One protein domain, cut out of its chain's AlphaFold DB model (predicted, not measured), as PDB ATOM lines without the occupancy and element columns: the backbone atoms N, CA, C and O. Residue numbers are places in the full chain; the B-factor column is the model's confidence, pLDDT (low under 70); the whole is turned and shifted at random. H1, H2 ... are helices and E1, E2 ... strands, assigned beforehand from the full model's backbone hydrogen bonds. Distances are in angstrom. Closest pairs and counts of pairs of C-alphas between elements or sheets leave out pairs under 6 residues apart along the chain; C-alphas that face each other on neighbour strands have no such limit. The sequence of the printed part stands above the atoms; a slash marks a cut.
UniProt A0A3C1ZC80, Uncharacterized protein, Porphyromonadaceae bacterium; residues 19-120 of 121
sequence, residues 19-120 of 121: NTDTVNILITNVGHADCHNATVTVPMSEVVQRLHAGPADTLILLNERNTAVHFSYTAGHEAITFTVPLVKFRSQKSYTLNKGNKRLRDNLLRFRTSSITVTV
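What this domain is: This is residues 19 to 120 of the 121 residues of an uncharacterized protein of Porphyromonadaceae bacterium (UniProt A0A3C1ZC80). A small sandwich: a strongly twisted sheet of four strands, E3 E5 E1 E6, faces a two-stranded sheet, E2 and E4, with the strands crossed at 37 degrees. The short helix H1 packs on the larger sheet over E1, and residues 63 to 78 bridge from E3 to E4 with short pairings to both; H2 is the element farthest from the middle. The printed part has 102 residues, with elements in the order E1 E2 H1 E3 E4 E5 H2 E6; the larger sheet is mixed, the smaller antiparallel, and the class is mixed, helices and strands. It is compact, with a radius of gyration of the C-alphas of 13.4 A and spans of 39 by 34 by 20 A.

How they stand to each other: Begin with inner strand E1, residues 22 to 29. Its neighbour, edge strand E6, residues 115 to 120, is parallel to it at 25 degrees, with N 26 and O 116 2.8 A apart, within hydrogen-bond range. Inner strand E5, residues 92 to 99, is antiparallel to E1 at 157 degrees, with N 25 and O 95 2.8 A apart. Edge strand E3, residues 59 to 62, is antiparallel to E5 at 148 degrees, with N 60 and O 98 at 2.8 A. The other sheet pairs E2, residues 35 to 43, with E4, residues 79 to 87, antiparallel at 157 degrees, N 40 and O 82 at 2.8 A; E2 bends by 61 degrees at residue 38 and E4 by 68 degrees at residue 84. The closest C-alphas of E2 and E6 are those of Ala 38 and Val 120, 6.8 A apart. H1, residues 44 to 51, is on the larger sheet at a height over the sheet of 8.3 A, over E1, only just not over E5, with 2 C-alphas falling on it; it runs slantwise to the strands, at 44 degrees to E1 on the local plane. H2, residues 104 to 108, only grazes that sheet. In H1 and H2 every O i to N i+4 pair is within hydrogen-bond range.

Where its parts are: Find C-alpha 22 at (55.353, 94.107, 84.692); E1 runs 22.7 A from there to C-alpha 29. E5 measures 23.2 A, E2 20.9 A, E4 20.6 A and E6 16.0 A, ending at C-alpha 120, (55.325, 74.647, 73.932). H1 begins at C-alpha 44, (55.745, 81.481, 90.836), and measures 10.2 A.

The domain as a whole: The C-alphas of His 32 and Ala 56, the two farthest apart, are 40.8 A apart. The printed part has no cut, and its long link is E3 to E4, 16 residues. Look at the B-factor column: the mean pLDDT of the printed part is 87.4, with residue 19 and residues 101 to 113 under 70.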
ATOM      1  N   ASN A  19      60.747  99.058  85.090       65.06
ATOM      2  CA  ASN A  19      59.380  98.659  85.365       65.06
ATOM      3  C   ASN A  19      59.395  97.274  86.015       65.06
ATOM      4  O   ASN A  19      59.381  96.262  85.321       65.06
ATOM      5  N   THR A  20      59.433  97.242  87.345       71.19
ATOM      6  CA  THR A  20      59.305  96.009  88.131       71.19
ATOM      7  C   THR A  20      57.850  95.581  88.307       71.19
ATOM      8  O   THR A  20      57.588  94.531  88.873       71.19
ATOM      9  N   ASP A  21      56.885  96.369  87.833       80.50
ATOM     10  CA  ASP A  21      55.457  96.090  88.004       80.50
ATOM     11  C   ASP A  21      54.886  95.238  86.859       80.50
ATOM     12  O   ASP A  21      53.714  94.847  86.895       80.50
ATOM     13  N   THR A  22      55.716  94.929  85.851       85.31
ATOM     14  CA  THR A  22      55.353  94.107  84.692       85.31
ATOM     15  C   THR A  22      56.463  93.159  84.265       85.31
ATOM     16  O   THR A  22      57.630  93.540  84.246       85.31
ATOM     17  N   VAL A  23      56.085  91.966  83.812       89.25
ATOM     18  CA  VAL A  23      56.983  90.999  83.170       89.25
ATOM     19  C   VAL A  23      56.302  90.423  81.934       89.25
ATOM     20  O   VAL A  23      55.098  90.149  81.946       89.25
ATOM     21  N   ASN A  24      57.054  90.247  80.847       91.94
ATOM     22  CA  ASN A  24      56.542  89.537  79.677       91.94
ATOM     23  C   ASN A  24      56.659  88.024  79.888       91.94
ATOM     24  O   ASN A  24      57.658  87.542  80.411       91.94
ATOM     25  N   ILE A  25      55.675  87.267  79.421       95.25
ATOM     26  CA  ILE A  25      55.748  85.816  79.275       95.25
ATOM     27  C   ILE A  25      55.837  85.550  77.777       95.25
ATOM     28  O   ILE A  25      54.909  85.848  77.024       95.25
ATOM     29  N   LEU A  26      56.985  85.049  77.342       95.88
ATOM     30  CA  LEU A  26      57.293  84.770  75.950       95.88
ATOM     31  C   LEU A  26      57.135  83.275  75.698       95.88
ATOM     32  O   LEU A  26      57.921  82.476  76.197       95.88
ATOM     33  N   ILE A  27      56.110  82.901  74.937       97.44
ATOM     34  CA  ILE A  27      55.773  81.506  74.654       97.44
ATOM     35  C   ILE A  27      56.235  81.160  73.248       97.44
ATOM     36  O   ILE A  27      55.673  81.658  72.270       97.44
ATOM     37  N   THR A  28      57.250  80.315  73.144       97.06
ATOM     38  CA  THR A  28      57.837  79.897  71.869       97.06
ATOM     39  C   THR A  28      57.336  78.509  71.494       97.06
ATOM     40  O   THR A  28      57.448  77.577  72.289       97.06
ATOM     41  N   ASN A  29      56.819  78.358  70.275       97.06
ATOM     42  CA  ASN A  29      56.524  77.041  69.720       97.06
ATOM     43  C   ASN A  29      57.825  76.410  69.196       97.06
ATOM     44  O   ASN A  29      58.448  76.947  68.276       97.06
ATOM     45  N   VAL A  30      58.231  75.296  69.808       96.25
ATOM     46  CA  VAL A  30      59.425  74.514  69.438       96.25
ATOM     47  C   VAL A  30      59.082  73.213  68.704       96.25
ATOM     48  O   VAL A  30      59.980  72.441  68.375       96.25
ATOM     49  N   GLY A  31      57.797  72.972  68.447       94.00
ATOM     50  CA  GLY A  31      57.288  71.836  67.696       94.00
ATOM     51  C   GLY A  31      57.476  71.941  66.191       94.00
ATOM     52  O   GLY A  31      58.156  72.828  65.678       94.00
ATOM     53  N   HIS A  32      56.821  71.031  65.468       95.81
ATOM     54  CA  HIS A  32      56.852  70.947  64.002       95.81
ATOM     55  C   HIS A  32      55.544  71.397  63.323       95.81
ATOM     56  O   HIS A  32      55.434  71.311  62.100       95.81
ATOM     57  N   ALA A  33      54.559  71.866  64.094       97.06
ATOM     58  CA  ALA A  33      53.252  72.315  63.619       97.06
ATOM     59  C   ALA A  33      52.688  73.427  64.520       97.06
ATOM     60  O   ALA A  33      53.294  73.790  65.529       97.06
ATOM     61  N   ASP A  34      51.539  73.992  64.146       97.69
ATOM     62  CA  ASP A  34      50.814  74.947  64.986       97.69
ATOM     63  C   ASP A  34      50.353  74.280  66.293       97.69
ATOM     64  O   ASP A  34      49.782  73.190  66.286       97.69
ATOM     65  N   CYS A  35      50.580  74.956  67.420       97.12
ATOM     66  CA  CYS A  35      50.190  74.471  68.738       97.12
ATOM     67  C   CYS A  35      48.871  75.126  69.156       97.12
ATOM     68  O   CYS A  35      48.801  76.347  69.334       97.12
ATOM     69  N   HIS A  36      47.818  74.323  69.298       97.44
ATOM     70  CA  HIS A  36      46.478  74.783  69.653       97.44
ATOM     71  C   HIS A  36      46.167  74.508  71.121       97.44
ATOM     72  O   HIS A  36      46.474  73.433  71.630       97.44
ATOM     73  N   ASN A  37      45.497  75.459  71.779       96.75
ATOM     74  CA  ASN A  37      45.069  75.351  73.179       96.75
ATOM     75  C   ASN A  37      46.199  74.920  74.131       96.75
ATOM     76  O   ASN A  37      45.991  74.112  75.034       96.75
ATOM     77  N   ALA A  38      47.397  75.465  73.927       96.44
ATOM     78  CA  ALA A  38      48.566  75.121  74.718       96.44
ATOM     79  C   ALA A  38      48.363  75.528  76.181       96.44
ATOM     80  O   ALA A  38      48.048  76.688  76.467       96.44
ATOM     81  N   THR A  39      48.582  74.600  77.109       96.69
ATOM     82  CA  THR A  39      48.658  74.922  78.537       96.69
ATOM     83  C   THR A  39      50.050  75.449  78.843       96.69
ATOM     84  O   THR A  39      51.040  74.733  78.718       96.69
ATOM     85  N   VAL A  40      50.123  76.712  79.245       97.88
ATOM     86  CA  VAL A  40      51.359  77.376  79.650       97.88
ATOM     87  C   VAL A  40      51.427  77.383  81.165       97.88
ATOM     88  O   VAL A  40      50.494  77.851  81.814       97.88
ATOM     89  N   THR A  41      52.543  76.906  81.712       97.50
ATOM     90  CA  THR A  41      52.834  76.909  83.150       97.50
ATOM     91  C   THR A  41      54.014  77.832  83.413       97.50
ATOM     92  O   THR A  41      55.064  77.684  82.792       97.50
ATOM     93  N   VAL A  42      53.854  78.780  84.334       97.00
ATOM     94  CA  VAL A  42      54.900  79.736  84.712       97.00
ATOM     95  C   VAL A  42      55.180  79.601  86.208       97.00
ATOM     96  O   VAL A  42      54.268  79.846  87.002       97.00
ATOM     97  N   PRO A  43      56.409  79.231  86.613       95.81
ATOM     98  CA  PRO A  43      56.767  79.104  88.021       95.81
ATOM     99  C   PRO A  43      56.563  80.414  88.782       95.81
ATOM    100  O   PRO A  43      56.986  81.482  88.337       95.81
ATOM    101  N   MET A  44      55.957  80.329  89.964       93.44
ATOM    102  CA  MET A  44      55.745  81.481  90.836       93.44
ATOM    103  C   MET A  44      57.073  82.059  91.329       93.44
ATOM    104  O   MET A  44      57.179  83.265  91.520       93.44
ATOM    105  N   SER A  45      58.113  81.231  91.468       93.12
ATOM    106  CA  SER A  45      59.470  81.683  91.789       93.12
ATOM    107  C   SER A  45      60.015  82.678  90.757       93.12
ATOM    108  O   SER A  45      60.509  83.735  91.140       93.12
ATOM    109  N   GLU A  46      59.853  82.400  89.458       93.06
ATOM    110  CA  GLU A  46      60.214  83.326  88.372       93.06
ATOM    111  C   GLU A  46      59.330  84.577  88.394       93.06
ATOM    112  O   GLU A  46      59.829  85.694  88.269       93.06
ATOM    113  N   VAL A  47      58.020  84.426  88.613       91.75
ATOM    114  CA  VAL A  47      57.099  85.570  88.728       91.75
ATOM    115  C   VAL A  47      57.533  86.512  89.853       91.75
ATOM    116  O   VAL A  47      57.699  87.709  89.618       91.75
ATOM    117  N   VAL A  48      57.765  85.982  91.055       90.06
ATOM    118  CA  VAL A  48      58.209  86.747  92.227       90.06
ATOM    119  C   VAL A  48      59.571  87.378  91.975       90.06
ATOM    120  O   VAL A  48      59.745  88.559  92.263       90.06
ATOM    121  N   GLN A  49      60.514  86.644  91.385       89.12
ATOM    122  CA  GLN A  49      61.845  87.164  91.090       89.12
ATOM    123  C   GLN A  49      61.806  88.326  90.090       89.12
ATOM    124  O   GLN A  49      62.516  89.310  90.276       89.12
ATOM    125  N   ARG A  50      60.992  88.240  89.029       88.56
ATOM    126  CA  ARG A  50      60.962  89.260  87.966       88.56
ATOM    127  C   ARG A  50      60.060  90.451  88.276       88.56
ATOM    128  O   ARG A  50      60.381  91.557  87.847       88.56
ATOM    129  N   LEU A  51      58.942  90.230  88.971       85.56
ATOM    130  CA  LEU A  51      58.008  91.291  89.367       85.56
ATOM    131  C   LEU A  51      58.315  91.873  90.749       85.56
ATOM    132  O   LEU A  51      57.686  92.845  91.154       85.56
ATOM    133  N   HIS A  52      59.197  91.254  91.537       83.69
ATOM    134  CA  HIS A  52      59.282  91.522  92.978       83.69
ATOM    135  C   HIS A  52      57.891  91.472  93.634       83.69
ATOM    136  O   HIS A  52      57.525  92.358  94.410       83.69
ATOM    137  N   ALA A  53      57.051  90.519  93.213       82.00
ATOM    138  CA  ALA A  53      55.673  90.404  93.683       82.00
ATOM    139  C   ALA A  53      55.652  89.975  95.155       82.00
ATOM    140  O   ALA A  53      56.302  89.002  95.533       82.00
ATOM    141  N   GLY A  54      54.924  90.721  95.983       79.19
ATOM    142  CA  GLY A  54      54.691  90.387  97.382       79.19
ATOM    143  C   GLY A  54      53.434  89.528  97.576       79.19
ATOM    144  O   GLY A  54      52.601  89.442  96.676       79.19
ATOM    145  N   PRO A  55      53.227  88.950  98.773       75.94
ATOM    146  CA  PRO A  55      52.083  88.074  99.058       75.94
ATOM    147  C   PRO A  55      50.703  88.733  98.885       75.94
ATOM    148  O   PRO A  55      49.715  88.044  98.660       75.94
ATOM    149  N   ALA A  56      50.627  90.061  99.015       79.44
ATOM    150  CA  ALA A  56      49.394  90.838  98.871       79.44
ATOM    151  C   ALA A  56      49.202  91.426  97.459       79.44
ATOM    152  O   ALA A  56      48.190  92.080  97.195       79.44
ATOM    153  N   ASP A  57      50.168  91.240  96.553       84.25
ATOM    154  CA  ASP A  57      50.048  91.744  95.191       84.25
ATOM    155  C   ASP A  57      49.037  90.891  94.414       84.25
ATOM    156  O   ASP A  57      49.174  89.678  94.273       84.25
ATOM    157  N   THR A  58      48.012  91.536  93.863       87.88
ATOM    158  CA  THR A  58      47.136  90.897  92.872       87.88
ATOM    159  C   THR A  58      47.867  90.834  91.535       87.88
ATOM    160  O   THR A  58      48.545  91.791  91.173       87.88
ATOM    161  N   LEU A  59      47.707  89.754  90.770       90.75
ATOM    162  CA  LEU A  59      48.311  89.611  89.444       90.75
ATOM    163  C   LEU A  59      47.243  89.683  88.347       90.75
ATOM    164  O   LEU A  59      46.161  89.118  88.483       90.75
ATOM    165  N   ILE A  60      47.559  90.364  87.246       92.75
ATOM    166  CA  ILE A  60      46.703  90.483  86.061       92.75
ATOM    167  C   ILE A  60      47.493  90.016  84.843       92.75
ATOM    168  O   ILE A  60      48.508  90.617  84.483       92.75
ATOM    169  N   LEU A  61      47.007  88.962  84.188       94.31
ATOM    170  CA  LEU A  61      47.557  88.466  82.932       94.31
ATOM    171  C   LEU A  61      46.840  89.132  81.756       94.31
ATOM    172  O   LEU A  61      45.615  89.116  81.675       94.31
ATOM    173  N   LEU A  62      47.608  89.697  80.832       93.25
ATOM    174  CA  LEU A  62      47.124  90.352  79.623       93.25
ATOM    175  C   LEU A  62      47.700  89.671  78.381       93.25
ATOM    176  O   LEU A  62      48.860  89.257  78.374       93.25
ATOM    177  N   ASN A  63      46.914  89.600  77.311       93.00
ATOM    178  CA  ASN A  63      47.407  89.195  75.994       93.00
ATOM    179  C   ASN A  63      48.014  90.379  75.211       93.00
ATOM    180  O   ASN A  63      48.015  91.522  75.666       93.00
ATOM    181  N   GLU A  64      48.462  90.115  73.982       89.00
ATOM    182  CA  GLU A  64      49.041  91.094  73.038       89.00
ATOM    183  C   GLU A  64      48.105  92.279  72.723       89.00
ATOM    184  O   GLU A  64      48.557  93.338  72.296       89.00
ATOM    185  N   ARG A  65      46.795  92.114  72.943       89.25
ATOM    186  CA  ARG A  65      45.765  93.149  72.758       89.25
ATOM    187  C   ARG A  65      45.394  93.852  74.068       89.25
ATOM    188  O   ARG A  65      44.365  94.518  74.126       89.25
ATOM    189  N   ASN A  66      46.188  93.677  75.126       86.06
ATOM    190  CA  ASN A  66      45.930  94.177  76.479       86.06
ATOM    191  C   ASN A  66      44.567  93.747  77.051       86.06
ATOM    192  O   ASN A  66      43.991  94.433  77.892       86.06
ATOM    193  N   THR A  67      44.035  92.614  76.594       89.44
ATOM    194  CA  THR A  67      42.814  92.026  77.149       89.44
ATOM    195  C   THR A  67      43.185  91.077  78.276       89.44
ATOM    196  O   THR A  67      44.120  90.285  78.122       89.44
ATOM    197  N   ALA A  68      42.456  91.152  79.390       91.88
ATOM    198  CA  ALA A  68      42.651  90.256  80.519       91.88
ATOM    199  C   ALA A  68      42.391  88.801  80.122       91.88
ATOM    200  O   ALA A  68      41.422  88.491  79.428       91.88
ATOM    201  N   VAL A  69      43.275  87.920  80.572       95.38
ATOM    202  CA  VAL A  69      43.198  86.479  80.363       95.38
ATOM    203  C   VAL A  69      43.147  85.814  81.723       95.38
ATOM    204  O   VAL A  69      43.928  86.137  82.616       95.38
ATOM    205  N   HIS A  70      42.203  84.894  81.883       96.38
ATOM    206  CA  HIS A  70      42.100  84.109  83.100       96.38
ATOM    207  C   HIS A  70      43.293  83.154  83.215       96.38
ATOM    208  O   HIS A  70      43.681  82.510  82.240       96.38
ATOM    209  N   PHE A  71      43.839  83.040  84.418       96.81
ATOM    210  CA  PHE A  71      44.837  82.043  84.779       96.81
ATOM    211  C   PHE A  71      44.426  81.395  86.103       96.81
ATOM    212  O   PHE A  71      43.635  81.953  86.863       96.81
ATOM    213  N   SER A  72      44.970  80.220  86.380       96.88
ATOM    214  CA  SER A  72      44.762  79.487  87.625       96.88
ATOM    215  C   SER A  72      46.095  79.257  88.321       96.88
ATOM    216  O   SER A  72      47.145  79.299  87.688       96.88
ATOM    217  N   TYR A  73      46.065  79.012  89.625       95.69
ATOM    218  CA  TYR A  73      47.238  78.537  90.353       95.69
ATOM    219  C   TYR A  73      47.263  77.009  90.351       95.69
ATOM    220  O   TYR A  73      46.212  76.366  90.392       95.69
ATOM    221  N   THR A  74      48.456  76.420  90.315       96.06
ATOM    222  CA  THR A  74      48.619  74.988  90.590       96.06
ATOM    223  C   THR A  74      48.281  74.673  92.048       96.06
ATOM    224  O   THR A  74      48.246  75.560  92.908       96.06
ATOM    225  N   ALA A  75      48.066  73.389  92.350       89.81
ATOM    226  CA  ALA A  75      48.023  72.931  93.734       89.81
ATOM    227  C   ALA A  75      49.319  73.366  94.448       89.81
ATOM    228  O   ALA A  75      50.408  73.174  93.916       89.81
ATOM    229  N   GLY A  76      49.193  74.018  95.606       90.88
ATOM    230  CA  GLY A  76      50.335  74.583  96.338       90.88
ATOM    231  C   GLY A  76      50.769  75.995  95.913       90.88
ATOM    232  O   GLY A  76      51.662  76.546  96.542       90.88
ATOM    233  N   HIS A  77      50.126  76.618  94.915       91.62
ATOM    234  CA  HIS A  77      50.455  77.968  94.415       91.62
ATOM    235  C   HIS A  77      51.896  78.128  93.888       91.62
ATOM    236  O   HIS A  77      52.428  79.235  93.817       91.62
ATOM    237  N   GLU A  78      52.523  77.028  93.470       94.88
ATOM    238  CA  GLU A  78      53.910  77.012  92.986       94.88
ATOM    239  C   GLU A  78      54.061  77.571  91.566       94.88
ATOM    240  O   GLU A  78      55.157  77.962  91.166       94.88
ATOM    241  N   ALA A  79      52.975  77.630  90.793       96.38
ATOM    242  CA  ALA A  79      52.953  78.168  89.440       96.38
ATOM    243  C   ALA A  79      51.581  78.752  89.077       96.38
ATOM    244  O   ALA A  79      50.558  78.387  89.664       96.38
ATOM    245  N   ILE A  80      51.563  79.626  88.067       96.56
ATOM    246  CA  ILE A  80      50.340  79.987  87.338       96.56
ATOM    247  C   ILE A  80      50.219  79.156  86.067       96.56
ATOM    248  O   ILE A  80      51.221  78.844  85.422       96.56
ATOM    249  N   THR A  81      48.990  78.846  85.678       97.81
ATOM    250  CA  THR A  81      48.663  78.131  84.450       97.81
ATOM    251  C   THR A  81      47.585  78.862  83.666       97.81
ATOM    252  O   THR A  81      46.648  79.421  84.234       97.81
ATOM    253  N   PHE A  82      47.712  78.886  82.344       98.06
ATOM    254  CA  PHE A  82      46.701  79.462  81.457       98.06
ATOM    255  C   PHE A  82      46.750  78.819  80.075       98.06
ATOM    256  O   PHE A  82      47.739  78.192  79.697       98.06
ATOM    257  N   THR A  83      45.674  78.993  79.311       97.94
ATOM    258  CA  THR A  83      45.553  78.431  77.965       97.94
ATOM    259  C   THR A  83      45.851  79.484  76.907       97.94
ATOM    260  O   THR A  83      45.304  80.589  76.922       97.94
ATOM    261  N   VAL A  84      46.696  79.120  75.948       97.31
ATOM    262  CA  VAL A  84      47.008  79.919  74.764       97.31
ATOM    263  C   VAL A  84      46.310  79.287  73.560       97.31
ATOM    264  O   VAL A  84      46.675  78.178  73.173       97.31
ATOM    265  N   PRO A  85      45.319  79.957  72.941       96.81
ATOM    266  CA  PRO A  85      44.503  79.342  71.891       96.81
ATOM    267  C   PRO A  85      45.304  78.862  70.677       96.81
ATOM    268  O   PRO A  85      44.967  77.845  70.076       96.81
ATOM    269  N   LEU A  86      46.354  79.602  70.311       96.75
ATOM    270  CA  LEU A  86      47.206  79.296  69.168       96.75
ATOM    271  C   LEU A  86      48.604  79.890  69.352       96.75
ATOM    272  O   LEU A  86      48.739  81.104  69.533       96.75
ATOM    273  N   VAL A  87      49.631  79.059  69.192       97.19
ATOM    274  CA  VAL A  87      51.020  79.470  68.964       97.19
ATOM    275  C   VAL A  87      51.465  78.893  67.622       97.19
ATOM    276  O   VAL A  87      51.642  77.683  67.486       97.19
ATOM    277  N   LYS A  88      51.616  79.752  66.609       97.56
ATOM    278  CA  LYS A  88      51.984  79.316  65.254       97.56
ATOM    279  C   LYS A  88      53.369  78.665  65.222       97.56
ATOM    280  O   LYS A  88      54.254  79.072  65.977       97.56
ATOM    281  N   PHE A  89      53.567  77.712  64.318       96.75
ATOM    282  CA  PHE A  89      54.865  77.096  64.059       96.75
ATOM    283  C   PHE A  89      55.926  78.164  63.765       96.75
ATOM    284  O   PHE A  89      55.683  79.107  63.007       96.75
ATOM    285  N   ARG A  90      57.110  78.018  64.380       93.44
ATOM    286  CA  ARG A  90      58.237  78.973  64.291       93.44
ATOM    287  C   ARG A  90      57.886  80.404  64.716       93.44
ATOM    288  O   ARG A  90      58.554  81.350  64.304       93.44
ATOM    289  N   SER A  91      56.854  80.571  65.538       94.69
ATOM    290  CA  SER A  91      56.440  81.861  66.080       94.69
ATOM    291  C   SER A  91      56.534  81.876  67.600       94.69
ATOM    292  O   SER A  91      56.579  80.844  68.275       94.69
ATOM    293  N   GLN A  92      56.507  83.089  68.133       94.38
ATOM    294  CA  GLN A  92      56.322  83.359  69.547       94.38
ATOM    295  C   GLN A  92      54.974  84.049  69.773       94.38
ATOM    296  O   GLN A  92      54.450  84.723  68.883       94.38
ATOM    297  N   LYS A  93      54.417  83.856  70.966       95.25
ATOM    298  CA  LYS A  93      53.282  84.592  71.524       95.25
ATOM    299  C   LYS A  93      53.755  85.357  72.753       95.25
ATOM    300  O   LYS A  93      54.507  84.806  73.556       95.25
ATOM    301  N   SER A  94      53.304  86.598  72.921       94.38
ATOM    302  CA  SER A  94      53.632  87.392  74.109       94.38
ATOM    303  C   SER A  94      52.413  87.618  74.997       94.38
ATOM    304  O   SER A  94      51.338  88.001  74.542       94.38
ATOM    305  N   TYR A  95      52.587  87.395  76.291       94.94
ATOM    306  CA  TYR A  95      51.636  87.778  77.325       94.94
ATOM    307  C   TYR A  95      52.341  88.685  78.325       94.94
ATOM    308  O   TYR A  95      53.566  88.735  78.387       94.94
ATOM    309  N   THR A  96      51.581  89.448  79.100       92.19
ATOM    310  CA  THR A  96      52.133  90.351  80.115       92.19
ATOM    311  C   THR A  96      51.475  90.080  81.446       92.19
ATOM    312  O   THR A  96      50.255  90.162  81.555       92.19
ATOM    313  N   LEU A  97      52.278  89.805  82.464       92.06
ATOM    314  CA  LEU A  97      51.810  89.713  83.834       92.06
ATOM    315  C   LEU A  97      52.095  91.042  84.537       92.06
ATOM    316  O   LEU A  97      53.206  91.563  84.457       92.06
ATOM    317  N   ASN A  98      51.075  91.608  85.175       88.56
ATOM    318  CA  ASN A  98      51.115  92.918  85.821       88.56
ATOM    319  C   ASN A  98      50.717  92.788  87.289       88.56
ATOM    320  O   ASN A  98      49.827  92.000  87.612       88.56
ATOM    321  N   LYS A  99      51.269  93.640  88.153       86.31
ATOM    322  CA  LYS A  99      50.691  93.871  89.480       86.31
ATOM    323  C   LYS A  99      49.404  94.695  89.364       86.31
ATOM    324  O   LYS A  99      49.392  95.774  88.779       86.31
ATOM    325  N   GLY A 100      48.310  94.184  89.916       70.38
ATOM    326  CA  GLY A 100      46.963  94.747  89.821       70.38
ATOM    327  C   GLY A 100      46.693  95.947  90.731       70.38
ATOM    328  O   GLY A 100      45.726  96.666  90.508       70.38
ATOM    329  N   ASN A 101      47.549  96.211  91.723       64.75
ATOM    330  CA  ASN A 101      47.422  97.354  92.640       64.75
ATOM    331  C   ASN A 101      47.933  98.690  92.054       64.75
ATOM    332  O   ASN A 101      47.898  99.717  92.735       64.75
ATOM    333  N   LYS A 102      48.391  98.706  90.796       60.78
ATOM    334  CA  LYS A 102      48.832  99.910  90.077       60.78
ATOM    335  C   LYS A 102      47.957 100.152  88.852       60.78
ATOM    336  O   LYS A 102      47.454  99.216  88.232       60.78
ATOM    337  N   ARG A 103      47.754 101.424  88.483       57.59
ATOM    338  CA  ARG A 103      46.992 101.762  87.272       57.59
ATOM    339  C   ARG A 103      47.736 101.163  86.081       57.59
ATOM    340  O   ARG A 103      48.853 101.570  85.798       57.59
ATOM    341  N   LEU A 104      47.100 100.253  85.338       59.03
ATOM    342  CA  LEU A 104      47.679  99.622  84.138       59.03
ATOM    343  C   LEU A 104      48.242 100.645  83.127       59.03
ATOM    344  O   LEU A 104      49.169 100.344  82.382       59.03
ATOM    345  N   ARG A 105      47.710 101.875  83.129       55.00
ATOM    346  CA  ARG A 105      48.195 103.000  82.315       55.00
ATOM    347  C   ARG A 105      49.602 103.474  82.694       55.00
ATOM    348  O   ARG A 105      50.348 103.863  81.802       55.00
ATOM    349  N   ASP A 106      49.982 103.376  83.963       53.12
ATOM    350  CA  ASP A 106      51.314 103.762  84.450       53.12
ATOM    351  C   ASP A 106      52.390 102.766  83.965       53.12
ATOM    352  O   ASP A 106      53.560 103.120  83.824       53.12
ATOM    353  N   ASN A 107      51.970 101.541  83.625       54.00
ATOM    354  CA  ASN A 107      52.815 100.467  83.100       54.00
ATOM    355  C   ASN A 107      52.982 100.491  81.569       54.00
ATOM    356  O   ASN A 107      53.920  99.883  81.055       54.00
ATOM    357  N   LEU A 108      52.102 101.182  80.829       54.00
ATOM    358  CA  LEU A 108      52.145 101.247  79.357       54.00
ATOM    359  C   LEU A 108      53.315 102.088  78.823       54.00
ATOM    360  O   LEU A 108      53.770 101.852  77.708       54.00
ATOM    361  N   LEU A 109      53.789 103.062  79.607       51.03
ATOM    362  CA  LEU A 109      54.806 104.039  79.193       51.03
ATOM    363  C   LEU A 109      56.217 103.725  79.711       51.03
ATOM    364  O   LEU A 109      57.159 104.447  79.392       51.03
ATOM    365  N   ARG A 110      56.385 102.672  80.519       54.94
ATOM    366  CA  ARG A 110      57.687 102.282  81.075       54.94
ATOM    367  C   ARG A 110      58.250 101.087  80.311       54.94
ATOM    368  O   ARG A 110      57.551 100.094  80.110       54.94
ATOM    369  N   PHE A 111      59.518 101.178  79.909       48.12
ATOM    370  CA  PHE A 111      60.216 100.096  79.217       48.12
ATOM    371  C   PHE A 111      60.186  98.818  80.062       48.12
ATOM    372  O   PHE A 111      60.612  98.807  81.218       48.12
ATOM    373  N   ARG A 112      59.652  97.743  79.480       62.97
ATOM    374  CA  ARG A 112      59.605  96.418  80.101       62.97
ATOM    375  C   ARG A 112      60.994  95.804  79.996       62.97
ATOM    376  O   ARG A 112      61.486  95.610  78.889       62.97
ATOM    377  N   THR A 113      61.632  95.522  81.125       62.62
ATOM    378  CA  THR A 113      63.045  95.105  81.150       62.62
ATOM    379  C   THR A 113      63.246  93.610  81.394       62.62
ATOM    380  O   THR A 113      64.383  93.151  81.358       62.62
ATOM    381  N   SER A 114      62.183  92.829  81.626       77.81
ATOM    382  CA  SER A 114      62.297  91.400  81.944       77.81
ATOM    383  C   SER A 114      61.266  90.532  81.209       77.81
ATOM    384  O   SER A 114      60.132  90.941  80.947       77.81
ATOM    385  N   SER A 115      61.691  89.318  80.838       89.75
ATOM    386  CA  SER A 115      60.849  88.311  80.176       89.75
ATOM    387  C   SER A 115      61.085  86.919  80.760       89.75
ATOM    388  O   SER A 115      62.235  86.519  80.941       89.75
ATOM    389  N   ILE A 116      60.011  86.184  81.032       93.81
ATOM    390  CA  ILE A 116      60.029  84.758  81.360       93.81
ATOM    391  C   ILE A 116      59.743  83.996  80.066       93.81
ATOM    392  O   ILE A 116      58.730  84.250  79.415       93.81
ATOM    393  N   THR A 117      60.633  83.088  79.676       95.12
ATOM    394  CA  THR A 117      60.486  82.311  78.440       95.12
ATOM    395  C   THR A 117      59.908  80.940  78.758       95.12
ATOM    396  O   THR A 117      60.414  80.243  79.633       95.12
ATOM    397  N   VAL A 118      58.870  80.544  78.026       96.69
ATOM    398  CA  VAL A 118      58.238  79.225  78.110       96.69
ATOM    399  C   VAL A 118      58.196  78.614  76.715       96.69
ATOM    400  O   VAL A 118      57.976  79.313  75.727       96.69
ATOM    401  N   THR A 119      58.402  77.309  76.616       96.50
ATOM    402  CA  THR A 119      58.319  76.574  75.351       96.50
ATOM    403  C   THR A 119      57.096  75.671  75.332       96.50
ATOM    404  O   THR A 119      56.795  75.031  76.339       96.50
ATOM    405  N   VAL A 120      56.424  75.590  74.186       95.31
ATOM    406  CA  VAL A 120      55.325  74.647  73.932       95.31
ATOM    407  C   VAL A 120      55.658  73.777  72.711       95.31
ATOM    408  O   VAL A 120      56.311  74.284  71.791       95.31
TER     409      VAL A 120